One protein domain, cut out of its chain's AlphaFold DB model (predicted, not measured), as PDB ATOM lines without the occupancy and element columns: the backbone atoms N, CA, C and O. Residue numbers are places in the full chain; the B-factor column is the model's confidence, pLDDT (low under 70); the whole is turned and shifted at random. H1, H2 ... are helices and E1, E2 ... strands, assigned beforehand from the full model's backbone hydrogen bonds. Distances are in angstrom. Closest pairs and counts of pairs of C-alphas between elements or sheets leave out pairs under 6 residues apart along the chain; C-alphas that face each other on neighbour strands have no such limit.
ATOM      1  N   LEU A  54     150.791 169.292 156.176       96.94
ATOM      2  CA  LEU A  54     152.080 169.539 156.810       96.94
ATOM      3  C   LEU A  54     152.954 168.293 156.668       96.94
ATOM      4  O   LEU A  54     152.536 167.208 157.064       96.94
ATOM      5  N   ILE A  55     154.174 168.451 156.156       96.56
ATOM      6  CA  ILE A  55     155.196 167.399 156.147       96.56
ATOM      7  C   ILE A  55     156.429 167.919 156.876       96.56
ATOM      8  O   ILE A  55     156.983 168.953 156.507       96.56
ATOM      9  N   PHE A  56     156.859 167.187 157.897       96.44
ATOM     10  CA  PHE A  56     158.159 167.342 158.527       96.44
ATOM     11  C   PHE A  56     159.088 166.251 158.000       96.44
ATOM     12  O   PHE A  56     158.741 165.068 158.028       96.44
ATOM     13  N   VAL A  57     160.272 166.641 157.536       94.69
ATOM     14  CA  VAL A  57     161.279 165.704 157.045       94.69
ATOM     15  C   VAL A  57     162.677 166.151 157.467       94.69
ATOM     16  O   VAL A  57     162.986 167.342 157.423       94.69
ATOM     17  N   SER A  58     163.527 165.213 157.890       93.62
ATOM     18  CA  SER A  58     164.956 165.473 158.128       93.62
ATOM     19  C   SER A  58     165.767 165.165 156.875       93.62
ATOM     20  O   SER A  58     165.503 164.149 156.243       93.62
ATOM     21  N   GLU A  59     166.793 165.938 156.533       89.44
ATOM     22  CA  GLU A  59     167.533 165.718 155.278       89.44
ATOM     23  C   GLU A  59     168.297 164.385 155.246       89.44
ATOM     24  O   GLU A  59     168.052 163.554 154.374       89.44
ATOM     25  N   GLN A  60     169.162 164.150 156.231       91.25
ATOM     26  CA  GLN A  60     169.954 162.930 156.339       91.25
ATOM     27  C   GLN A  60     170.233 162.555 157.798       91.25
ATOM     28  O   GLN A  60     169.851 163.248 158.742       91.25
ATOM     29  N   GLY A  61     170.946 161.445 157.968       90.50
ATOM     30  CA  GLY A  61     171.382 160.943 159.259       90.50
ATOM     31  C   GLY A  61     172.283 161.887 160.060       90.50
ATOM     32  O   GLY A  61     172.867 162.849 159.556       90.50
ATOM     33  N   MET A  62     172.445 161.565 161.341       89.69
ATOM     34  CA  MET A  62     173.261 162.345 162.273       89.69
ATOM     35  C   MET A  62     174.736 162.434 161.850       89.69
ATOM     36  O   MET A  62     175.283 161.538 161.208       89.69
ATOM     37  N   ALA A  63     175.419 163.503 162.263       89.06
ATOM     38  CA  ALA A  63     176.848 163.711 162.017       89.06
ATOM     39  C   ALA A  63     177.740 162.878 162.963       89.06
ATOM     40  O   ALA A  63     178.646 163.406 163.603       89.06
ATOM     41  N   MET A  64     177.456 161.580 163.063       87.94
ATOM     42  CA  MET A  64     178.209 160.598 163.847       87.94
ATOM     43  C   MET A  64     178.902 159.595 162.917       87.94
ATOM     44  O   MET A  64     178.520 159.479 161.747       87.94
ATOM     45  N   PRO A  65     179.918 158.859 163.402       86.62
ATOM     46  CA  PRO A  65     180.565 157.816 162.614       86.62
ATOM     47  C   PRO A  65     179.554 156.835 162.005       86.62
ATOM     48  O   PRO A  65     178.604 156.429 162.667       86.62
ATOM     49  N   PHE A  66     179.779 156.450 160.746       86.38
ATOM     50  CA  PHE A  66     178.929 155.522 159.981       86.38
ATOM     51  C   PHE A  66     177.487 155.989 159.702       86.38
ATOM     52  O   PHE A  66     176.681 155.201 159.214       86.38
ATOM     53  N   ALA A  67     177.169 157.261 159.953       89.88
ATOM     54  CA  ALA A  67     175.890 157.872 159.608       89.88
ATOM     55  C   ALA A  67     176.061 158.832 158.416       89.88
ATOM     56  O   ALA A  67     176.289 158.375 157.291       89.88
ATOM     57  N   LYS A  68     175.969 160.152 158.631       90.69
ATOM     58  CA  LYS A  68     176.162 161.171 157.586       90.69
ATOM     59  C   LYS A  68     177.425 160.900 156.754       90.69
ATOM     60  O   LYS A  68     178.440 160.466 157.289       90.69
ATOM     61  N   TRP A  69     177.364 161.207 155.455       89.06
ATOM     62  CA  TRP A  69     178.409 160.931 154.448       89.06
ATOM     63  C   TRP A  69     178.592 159.462 154.049       89.06
ATOM     64  O   TRP A  69     179.519 159.149 153.303       89.06
ATOM     65  N   THR A  70     177.701 158.568 154.470       90.94
ATOM     66  CA  THR A  70     177.697 157.167 154.035       90.94
ATOM     67  C   THR A  70     176.391 156.808 153.333       90.94
ATOM     68  O   THR A  70     175.431 157.576 153.352       90.94
ATOM     69  N   CYS A  71     176.352 155.625 152.719       93.62
ATOM     70  CA  CYS A  71     175.123 155.028 152.199       93.62
ATOM     71  C   CYS A  71     174.565 153.927 153.124       93.62
ATOM     72  O   CYS A  71     173.878 153.028 152.648       93.62
ATOM     73  N   TYR A  72     174.888 153.975 154.422       91.38
ATOM     74  CA  TYR A  72     174.289 153.102 155.435       91.38
ATOM     75  C   TYR A  72     172.939 153.654 155.905       91.38
ATOM     76  O   TYR A  72     172.708 154.863 155.844       91.38
ATOM     77  N   ASP A  73     172.079 152.789 156.451       89.81
ATOM     78  CA  ASP A  73     170.748 153.168 156.953       89.81
ATOM     79  C   ASP A  73     170.807 154.358 157.931       89.81
ATOM     80  O   ASP A  73     170.032 155.297 157.797       89.81
ATOM     81  N   GLN A  74     171.782 154.401 158.848       89.25
ATOM     82  CA  GLN A  74     171.928 155.531 159.782       89.25
ATOM     83  C   GLN A  74     172.305 156.859 159.114       89.25
ATOM     84  O   GLN A  74     172.153 157.902 159.743       89.25
ATOM     85  N   GLY A  75     172.828 156.835 157.886       91.81
ATOM     86  CA  GLY A  75     173.127 158.021 157.085       91.81
ATOM     87  C   GLY A  75     171.988 158.436 156.160       91.81
ATOM     88  O   GLY A  75     171.835 159.627 155.903       91.81
ATOM     89  N   LEU A  76     171.202 157.473 155.676       92.25
ATOM     90  CA  LEU A  76     170.191 157.675 154.634       92.25
ATOM     91  C   LEU A  76     168.758 157.760 155.162       92.25
ATOM     92  O   LEU A  76     167.924 158.415 154.541       92.25
ATOM     93  N   GLN A  77     168.445 157.079 156.265       91.50
ATOM     94  CA  GLN A  77     167.086 157.013 156.785       91.50
ATOM     95  C   GLN A  77     166.711 158.338 157.454       91.50
ATOM     96  O   GLN A  77     167.060 158.608 158.603       91.50
ATOM     97  N   ALA A  78     165.976 159.154 156.707       92.81
ATOM     98  CA  ALA A  78     165.369 160.386 157.176       92.81
ATOM     99  C   ALA A  78     164.126 160.122 158.042       92.81
ATOM    100  O   ALA A  78     163.338 159.217 157.766       92.81
ATOM    101  N   ALA A  79     163.910 160.967 159.051       94.12
ATOM    102  CA  ALA A  79     162.606 161.122 159.675       94.12
ATOM    103  C   ALA A  79     161.628 161.729 158.664       94.12
ATOM    104  O   ALA A  79     161.975 162.682 157.968       94.12
ATOM    105  N   PHE A  80     160.411 161.195 158.612       96.56
ATOM    106  CA  PHE A  80     159.329 161.692 157.769       96.56
ATOM    107  C   PHE A  80     158.011 161.569 158.537       96.56
ATOM    108  O   PHE A  80     157.620 160.470 158.928       96.56
ATOM    109  N   VAL A  81     157.326 162.690 158.756       97.12
ATOM    110  CA  VAL A  81     156.022 162.749 159.426       97.12
ATOM    111  C   VAL A  81     155.108 163.653 158.616       97.12
ATOM    112  O   VAL A  81     155.476 164.782 158.299       97.12
ATOM    113  N   ALA A  82     153.907 163.180 158.299       97.44
ATOM    114  CA  ALA A  82     152.908 163.954 157.575       97.44
ATOM    115  C   ALA A  82     151.620 164.086 158.392       97.44
ATOM    116  O   ALA A  82     151.213 163.164 159.097       97.44
ATOM    117  N   LYS A  83     150.966 165.240 158.278       96.88
ATOM    118  CA  LYS A  83     149.691 165.537 158.923       96.88
ATOM    119  C   LYS A  83     148.793 166.288 157.957       96.88
ATOM    120  O   LYS A  83     149.128 167.385 157.519       96.88
ATOM    121  N   TRP A  84     147.631 165.710 157.682       97.62
ATOM    122  CA  TRP A  84     146.580 166.334 156.887       97.62
ATOM    123  C   TRP A  84     145.224 165.938 157.477       97.62
ATOM    124  O   TRP A  84     144.747 164.828 157.235       97.62
ATOM    125  N   PRO A  85     144.636 166.785 158.336       96.94
ATOM    126  CA  PRO A  85     143.381 166.471 159.013       96.94
ATOM    127  C   PRO A  85     142.265 166.144 158.018       96.94
ATOM    128  O   PRO A  85     142.069 166.872 157.053       96.94
ATOM    129  N   GLY A  86     141.550 165.045 158.263       95.94
ATOM    130  CA  GLY A  86     140.476 164.557 157.390       95.94
ATOM    131  C   GLY A  86     140.941 163.677 156.225       95.94
ATOM    132  O   GLY A  86     140.151 162.862 155.764       95.94
ATOM    133  N   GLU A  87     142.209 163.774 155.817       97.44
ATOM    134  CA  GLU A  87     142.764 163.035 154.670       97.44
ATOM    135  C   GLU A  87     143.731 161.919 155.098       97.44
ATOM    136  O   GLU A  87     143.661 160.796 154.604       97.44
ATOM    137  N   ILE A  88     144.623 162.202 156.055       98.19
ATOM    138  CA  ILE A  88     145.565 161.228 156.625       98.19
ATOM    139  C   ILE A  88     145.015 160.728 157.962       98.19
ATOM    140  O   ILE A  88     144.728 161.521 158.866       98.19
ATOM    141  N   ALA A  89     144.906 159.404 158.110       97.81
ATOM    142  CA  ALA A  89     144.483 158.778 159.359       97.81
ATOM    143  C   ALA A  89     145.484 159.094 160.497       97.81
ATOM    144  O   ALA A  89     146.683 158.832 160.334       97.81
ATOM    145  N   PRO A  90     145.031 159.634 161.647       97.25
ATOM    146  CA  PRO A  90     145.899 159.877 162.798       97.25
ATOM    147  C   PRO A  90     146.593 158.599 163.271       97.25
ATOM    148  O   PRO A  90     146.014 157.519 163.187       97.25
ATOM    149  N   GLU A  91     147.818 158.739 163.784       96.19
ATOM    150  CA  GLU A  91     148.600 157.638 164.382       96.19
ATOM    151  C   GLU A  91     148.880 156.458 163.430       96.19
ATOM    152  O   GLU A  91     149.296 155.383 163.860       96.19
ATOM    153  N   SER A  92     148.688 156.655 162.123       97.19
ATOM    154  CA  SER A  92     149.047 155.668 161.111       97.19
ATOM    155  C   SER A  92     150.564 155.608 160.900       97.19
ATOM    156  O   SER A  92     151.273 156.611 160.993       97.19
ATOM    157  N   ILE A  93     151.065 154.403 160.621       97.44
ATOM    158  CA  ILE A  93     152.480 154.111 160.362       97.44
ATOM    159  C   ILE A  93     152.560 153.344 159.041       97.44
ATOM    160  O   ILE A  93     151.707 152.502 158.757       97.44
ATOM    161  N   SER A  94     153.579 153.637 158.234       96.62
ATOM    162  CA  SER A  94     153.828 152.959 156.964       96.62
ATOM    163  C   SER A  94     155.308 152.631 156.810       96.62
ATOM    164  O   SER A  94     156.156 153.501 156.995       96.62
ATOM    165  N   ASP A  95     155.594 151.391 156.412       95.56
ATOM    166  CA  ASP A  95     156.936 150.919 156.051       95.56
ATOM    167  C   ASP A  95     157.224 151.069 154.543       95.56
ATOM    168  O   ASP A  95     158.233 150.572 154.036       95.56
ATOM    169  N   ALA A  96     156.333 151.736 153.795       96.50
ATOM    170  CA  ALA A  96     156.511 151.955 152.367       96.50
ATOM    171  C   ALA A  96     157.803 152.736 152.093       96.50
ATOM    172  O   ALA A  96     158.026 153.822 152.627       96.50
ATOM    173  N   MET A  97     158.647 152.198 151.214       96.19
ATOM    174  CA  MET A  97     159.891 152.861 150.848       96.19
ATOM    175  C   MET A  97     159.627 154.044 149.913       96.19
ATOM    176  O   MET A  97     159.002 153.884 148.863       96.19
ATOM    177  N   ILE A  98     160.135 155.214 150.298       96.38
ATOM    178  CA  ILE A  98     160.052 156.480 149.560       96.38
ATOM    179  C   ILE A  98     161.443 157.115 149.443       96.38
ATOM    180  O   ILE A  98     162.346 156.813 150.222       96.38
ATOM    181  N   GLU A  99     161.603 158.015 148.481       95.94
ATOM    182  CA  GLU A  99     162.802 158.817 148.249       95.94
ATOM    183  C   GLU A  99     162.434 160.303 148.207       95.94
ATOM    184  O   GLU A  99     161.309 160.679 147.884       95.94
ATOM    185  N   TYR A 100     163.401 161.186 148.451       95.38
ATOM    186  CA  TYR A 100     163.175 162.636 148.383       95.38
ATOM    187  C   TYR A 100     162.621 163.116 147.036       95.38
ATOM    188  O   TYR A 100     161.815 164.046 146.987       95.38
ATOM    189  N   VAL A 101     163.008 162.451 145.944       95.94
ATOM    190  CA  VAL A 101     162.503 162.746 144.594       95.94
ATOM    191  C   VAL A 101     160.992 162.526 144.461       95.94
ATOM    192  O   VAL A 101     160.380 163.083 143.553       95.94
ATOM    193  N   ASP A 102     160.375 161.772 145.374       96.94
ATOM    194  CA  ASP A 102     158.942 161.476 145.382       96.94
ATOM    195  C   ASP A 102     158.096 162.578 146.035       96.94
ATOM    196  O   ASP A 102     156.876 162.628 145.852       96.94
ATOM    197  N   VAL A 103     158.715 163.495 146.783       96.19
ATOM    198  CA  VAL A 103     157.999 164.562 147.500       96.19
ATOM    199  C   VAL A 103     157.343 165.537 146.522       96.19
ATOM    200  O   VAL A 103     156.162 165.850 146.654       96.19
ATOM    201  N   VAL A 104     158.077 165.974 145.494       96.12
ATOM    202  CA  VAL A 104     157.562 166.902 144.474       96.12
ATOM    203  C   VAL A 104     156.342 166.338 143.732       96.12
ATOM    204  O   VAL A 104     155.309 167.010 143.739       96.12
ATOM    205  N   PRO A 105     156.380 165.133 143.123       97.31
ATOM    206  CA  PRO A 105     155.197 164.587 142.462       97.31
ATOM    207  C   PRO A 105     154.035 164.347 143.439       97.31
ATOM    208  O   PRO A 105     152.884 164.501 143.039       97.31
ATOM    209  N   THR A 106     154.310 164.054 144.716       97.31
ATOM    210  CA  THR A 106     153.269 163.938 145.754       97.31
ATOM    211  C   THR A 106     152.569 165.269 146.024       97.31
ATOM    212  O   THR A 106     151.346 165.305 146.118       97.31
ATOM    213  N   PHE A 107     153.306 166.381 146.089       96.75
ATOM    214  CA  PHE A 107     152.707 167.714 146.223       96.75
ATOM    215  C   PHE A 107     151.909 168.137 144.994       96.75
ATOM    216  O   PHE A 107     150.850 168.744 145.137       96.75
ATOM    217  N   VAL A 108     152.388 167.798 143.795       96.50
ATOM    218  CA  VAL A 108     151.652 168.056 142.551       96.50
ATOM    219  C   VAL A 108     150.307 167.323 142.561       96.50
ATOM    220  O   VAL A 108     149.282 167.947 142.284       96.50
ATOM    221  N   GLU A 109     150.299 166.040 142.942       96.81
ATOM    222  CA  GLU A 109     149.068 165.251 143.057       96.81
ATOM    223  C   GLU A 109     148.143 165.776 144.157       96.81
ATOM    224  O   GLU A 109     146.951 165.957 143.917       96.81
ATOM    225  N   ALA A 110     148.686 166.109 145.332       96.38
ATOM    226  CA  ALA A 110     147.916 166.672 146.441       96.38
ATOM    227  C   ALA A 110     147.258 168.018 146.082       96.38
ATOM    228  O   ALA A 110     146.182 168.337 146.584       96.38
ATOM    229  N   ALA A 111     147.869 168.793 145.181       95.31
ATOM    230  CA  ALA A 111     147.303 170.028 144.641       95.31
ATOM    231  C   ALA A 111     146.253 169.800 143.527       95.31
ATOM    232  O   ALA A 111     145.744 170.768 142.961       95.31
ATOM    233  N   GLY A 112     145.928 168.544 143.193       95.56
ATOM    234  CA  GLY A 112     144.937 168.176 142.178       95.56
ATOM    235  C   GLY A 112     145.472 168.125 140.743       95.56
ATOM    236  O   GLY A 112     144.682 168.091 139.799       95.56
ATOM    237  N   SER A 113     146.795 168.128 140.551       93.81
ATOM    238  CA  SER A 113     147.436 168.027 139.234       93.81
ATOM    239  C   SER A 113     148.067 166.651 139.028       93.81
ATOM    240  O   SER A 113     148.521 166.011 139.964       93.81
ATOM    241  N   THR A 114     148.143 166.184 137.784       84.50
ATOM    242  CA  THR A 114     148.744 164.881 137.435       84.50
ATOM    243  C   THR A 114     150.013 165.010 136.595       84.50
ATOM    244  O   THR A 114     150.609 164.010 136.197       84.50
ATOM    245  N   SER A 115     150.454 166.238 136.307       84.31
ATOM    246  CA  SER A 115     151.627 166.475 135.467       84.31
ATOM    247  C   SER A 115     152.922 166.307 136.260       84.31
ATOM    248  O   SER A 115     153.367 167.226 136.942       84.31
ATOM    249  N   THR A 116     153.560 165.148 136.128       83.94
ATOM    250  CA  THR A 116     154.864 164.842 136.744       83.94
ATOM    251  C   THR A 116     155.947 164.559 135.697       83.94
ATOM    252  O   THR A 116     156.922 163.862 135.969       83.94
ATOM    253  N   SER A 117     155.764 165.051 134.466       88.50
ATOM    254  CA  SER A 117     156.697 164.807 133.360       88.50
ATOM    255  C   SER A 117     158.100 165.322 133.692       88.50
ATOM    256  O   SER A 117     158.267 166.491 134.028       88.50
ATOM    257  N   GLY A 118     159.109 164.462 133.538       90.62
ATOM    258  CA  GLY A 118     160.516 164.804 133.768       90.62
ATOM    259  C   GLY A 118     160.973 164.745 135.229       90.62
ATOM    260  O   GLY A 118     162.110 165.116 135.499       90.62
ATOM    261  N   LEU A 119     160.122 164.291 136.156       94.75
ATOM    262  CA  LEU A 119     160.522 164.005 137.536       94.75
ATOM    263  C   LEU A 119     160.978 162.547 137.666       94.75
ATOM    264  O   LEU A 119     160.343 161.650 137.112       94.75
ATOM    265  N   ASP A 120     162.047 162.314 138.428       94.75
ATOM    266  CA  ASP A 120     162.566 160.962 138.689       94.75
ATOM    267  C   ASP A 120     161.683 160.171 139.669       94.75
ATOM    268  O   ASP A 120     161.615 158.941 139.617       94.75
ATOM    269  N   GLY A 121     161.009 160.879 140.579       95.62
ATOM    270  CA  GLY A 121     160.154 160.283 141.598       95.62
ATOM    271  C   GLY A 121     158.729 159.996 141.138       95.62
ATOM    272  O   GLY A 121     158.278 160.401 140.066       95.62
ATOM    273  N   LYS A 122     157.982 159.311 142.003       95.69
ATOM    274  CA  LYS A 122     156.559 159.006 141.825       95.69
ATOM    275  C   LYS A 122     155.795 159.448 143.058       95.69
ATOM    276  O   LYS A 122     156.308 159.373 144.160       95.69
ATOM    277  N   SER A 123     154.552 159.873 142.888       97.25
ATOM    278  CA  SER A 123     153.745 160.252 144.045       97.25
ATOM    279  C   SER A 123     153.460 159.053 144.956       97.25
ATOM    280  O   SER A 123     153.088 157.970 144.491       97.25
ATOM    281  N   PHE A 124     153.601 159.265 146.264       97.81
ATOM    282  CA  PHE A 124     153.184 158.336 147.313       97.81
ATOM    283  C   PHE A 124     151.924 158.820 148.041       97.81
ATOM    284  O   PHE A 124     151.621 158.328 149.127       97.81
ATOM    285  N   LEU A 125     151.141 159.735 147.451       97.81
ATOM    286  CA  LEU A 125     149.912 160.250 148.066       97.81
ATOM    287  C   LEU A 125     148.951 159.121 148.474       97.81
ATOM    288  O   LEU A 125     148.425 159.127 149.580       97.81
ATOM    289  N   SER A 126     148.800 158.093 147.634       97.94
ATOM    290  CA  SER A 126     147.992 156.906 147.969       97.94
ATOM    291  C   SER A 126     148.446 156.170 149.243       97.94
ATOM    292  O   SER A 126     147.619 155.546 149.905       97.94
ATOM    293  N   VAL A 127     149.729 156.255 149.612       98.38
ATOM    294  CA  VAL A 127     150.238 155.725 150.886       98.38
ATOM    295  C   VAL A 127     149.843 156.635 152.043       98.38
ATOM    296  O   VAL A 127     149.351 156.139 153.051       98.38
ATOM    297  N   LEU A 128     149.994 157.956 151.889       98.00
ATOM    298  CA  LEU A 128     149.569 158.928 152.907       98.00
ATOM    299  C   LEU A 128     148.077 158.787 153.239       98.00
ATOM    300  O   LEU A 128     147.697 158.809 154.405       98.00
ATOM    301  N   LEU A 129     147.243 158.580 152.220       97.94
ATOM    302  CA  LEU A 129     145.793 158.409 152.359       97.94
ATOM    303  C   LEU A 129     145.379 156.998 152.827       97.94
ATOM    304  O   LEU A 129     144.191 156.680 152.844       97.94
ATOM    305  N   GLY A 130     146.331 156.112 153.147       97.56
ATOM    306  CA  GLY A 130     146.054 154.748 153.613       97.56
ATOM    307  C   GLY A 130     145.433 153.818 152.562       97.56
ATOM    308  O   GLY A 130     144.923 152.752 152.899       97.56
ATOM    309  N   GLN A 131     145.468 154.194 151.282       98.06
ATOM    310  CA  GLN A 131     144.893 153.417 150.175       98.06
ATOM    311  C   GLN A 131     145.843 152.313 149.694       98.06
ATOM    312  O   GLN A 131     145.415 151.339 149.072       98.06
ATOM    313  N   ARG A 132     147.146 152.473 149.954       97.31
ATOM    314  CA  ARG A 132     148.197 151.492 149.671       97.31
ATOM    315  C   ARG A 132     149.180 151.428 150.832       97.31
ATOM    316  O   ARG A 132     149.489 152.438 151.447       97.31
ATOM    317  N   ASN A 133     149.730 150.245 151.072       96.25
ATOM    318  CA  ASN A 133     150.805 150.008 152.042       96.25
ATOM    319  C   ASN A 133     152.192 149.892 151.380       96.25
ATOM    320  O   ASN A 133     153.169 149.563 152.043       96.25
ATOM    321  N   HIS A 134     152.278 150.131 150.071       96.94
ATOM    322  CA  HIS A 134     153.481 149.941 149.268       96.94
ATOM    323  C   HIS A 134     153.645 151.079 148.253       96.94
ATOM    324  O   HIS A 134     152.658 151.535 147.666       96.94
ATOM    325  N   HIS A 135     154.895 151.497 148.014       97.44
ATOM    326  CA  HIS A 135     155.249 152.515 147.019       97.44
ATOM    327  C   HIS A 135     156.330 152.031 146.039       97.44
ATOM    328  O   HIS A 135     156.086 152.024 144.829       97.44
ATOM    329  N   LYS A 136     157.490 151.587 146.542       96.25
ATOM    330  CA  LYS A 136     158.627 151.099 145.747       96.25
ATOM    331  C   LYS A 136     159.178 149.782 146.289       96.25
ATOM    332  O   LYS A 136     159.277 149.619 147.501       96.25
ATOM    333  N   ASP A 137     159.644 148.926 145.377       95.62
ATOM    334  CA  ASP A 137     160.359 147.681 145.701       95.62
ATOM    335  C   ASP A 137     161.820 147.933 146.122       95.62
ATOM    336  O   ASP A 137     162.416 147.131 146.840       95.62
ATOM    337  N   TYR A 138     162.401 149.048 145.658       95.19
ATOM    338  CA  TYR A 138     163.789 149.442 145.899       95.19
ATOM    339  C   TYR A 138     163.901 150.961 146.026       95.19
ATOM    340  O   TYR A 138     163.176 151.693 145.347       95.19
TER     341      TYR A 138
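Overview. This is residues 54 to 138 of the 166 residues of the protein "Sulfatase domain-containing protein" of Opitutaceae bacterium (UniProt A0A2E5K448). Little regular structure: loops join a two-strand ribbon, E1 and E2, and helix H2, which runs nearly alongside it across a gap, with short H3 near one end. The long loop of residues 58 to 72, with H1, makes the other end of the longest axis. The 85 printed residues, in order E1, H1, E2, H2, H3, are mixed, with 27 in named elements; the antiparallel sheet is E1 - E2. The whole is only just compact, close to loose: radius of gyration of the C-alphas 14.0 A, spans 42 by 34 by 23 A.

Arrangement. Look at E1, residues 54 to 57, and E2, residues 80 to 83: antiparallel at 172 degrees, N 56 and O 81 are 2.8 A apart, within hydrogen-bond range. H2, residues 100 to 110, and H3, residues 125 to 128, only just touch, with 3 pairs of C-alphas within 8 A; the closest, of Thr 106 and Leu 125, are 5.5 A apart. The closest C-alphas of E2 and H3, of Ala 82 and Leu 128, are 7.6 A apart. H1, residues 73 to 76, is apart from H2 and H3. In H2, 5 of 7 O i to N i+4 pairs are within hydrogen-bond range; H1 and H3 are too short for one.

Along the chain. Find C-alpha 54 at (152.080, 169.539, 156.810), where E1 begins. H2 runs 15.9 A from C-alpha 100 to C-alpha 110, and H3 ends at C-alpha 128 at (149.569, 158.928, 152.907).

Size, cuts and confidence. The farthest C-alphas, of Pro 65 and Gly 112, are 42.4 A apart. The printed part has no cut; links E1 to H1, E2 to H2 and H2 to H3 are long, and no printed residue is under 70 in pLDDT.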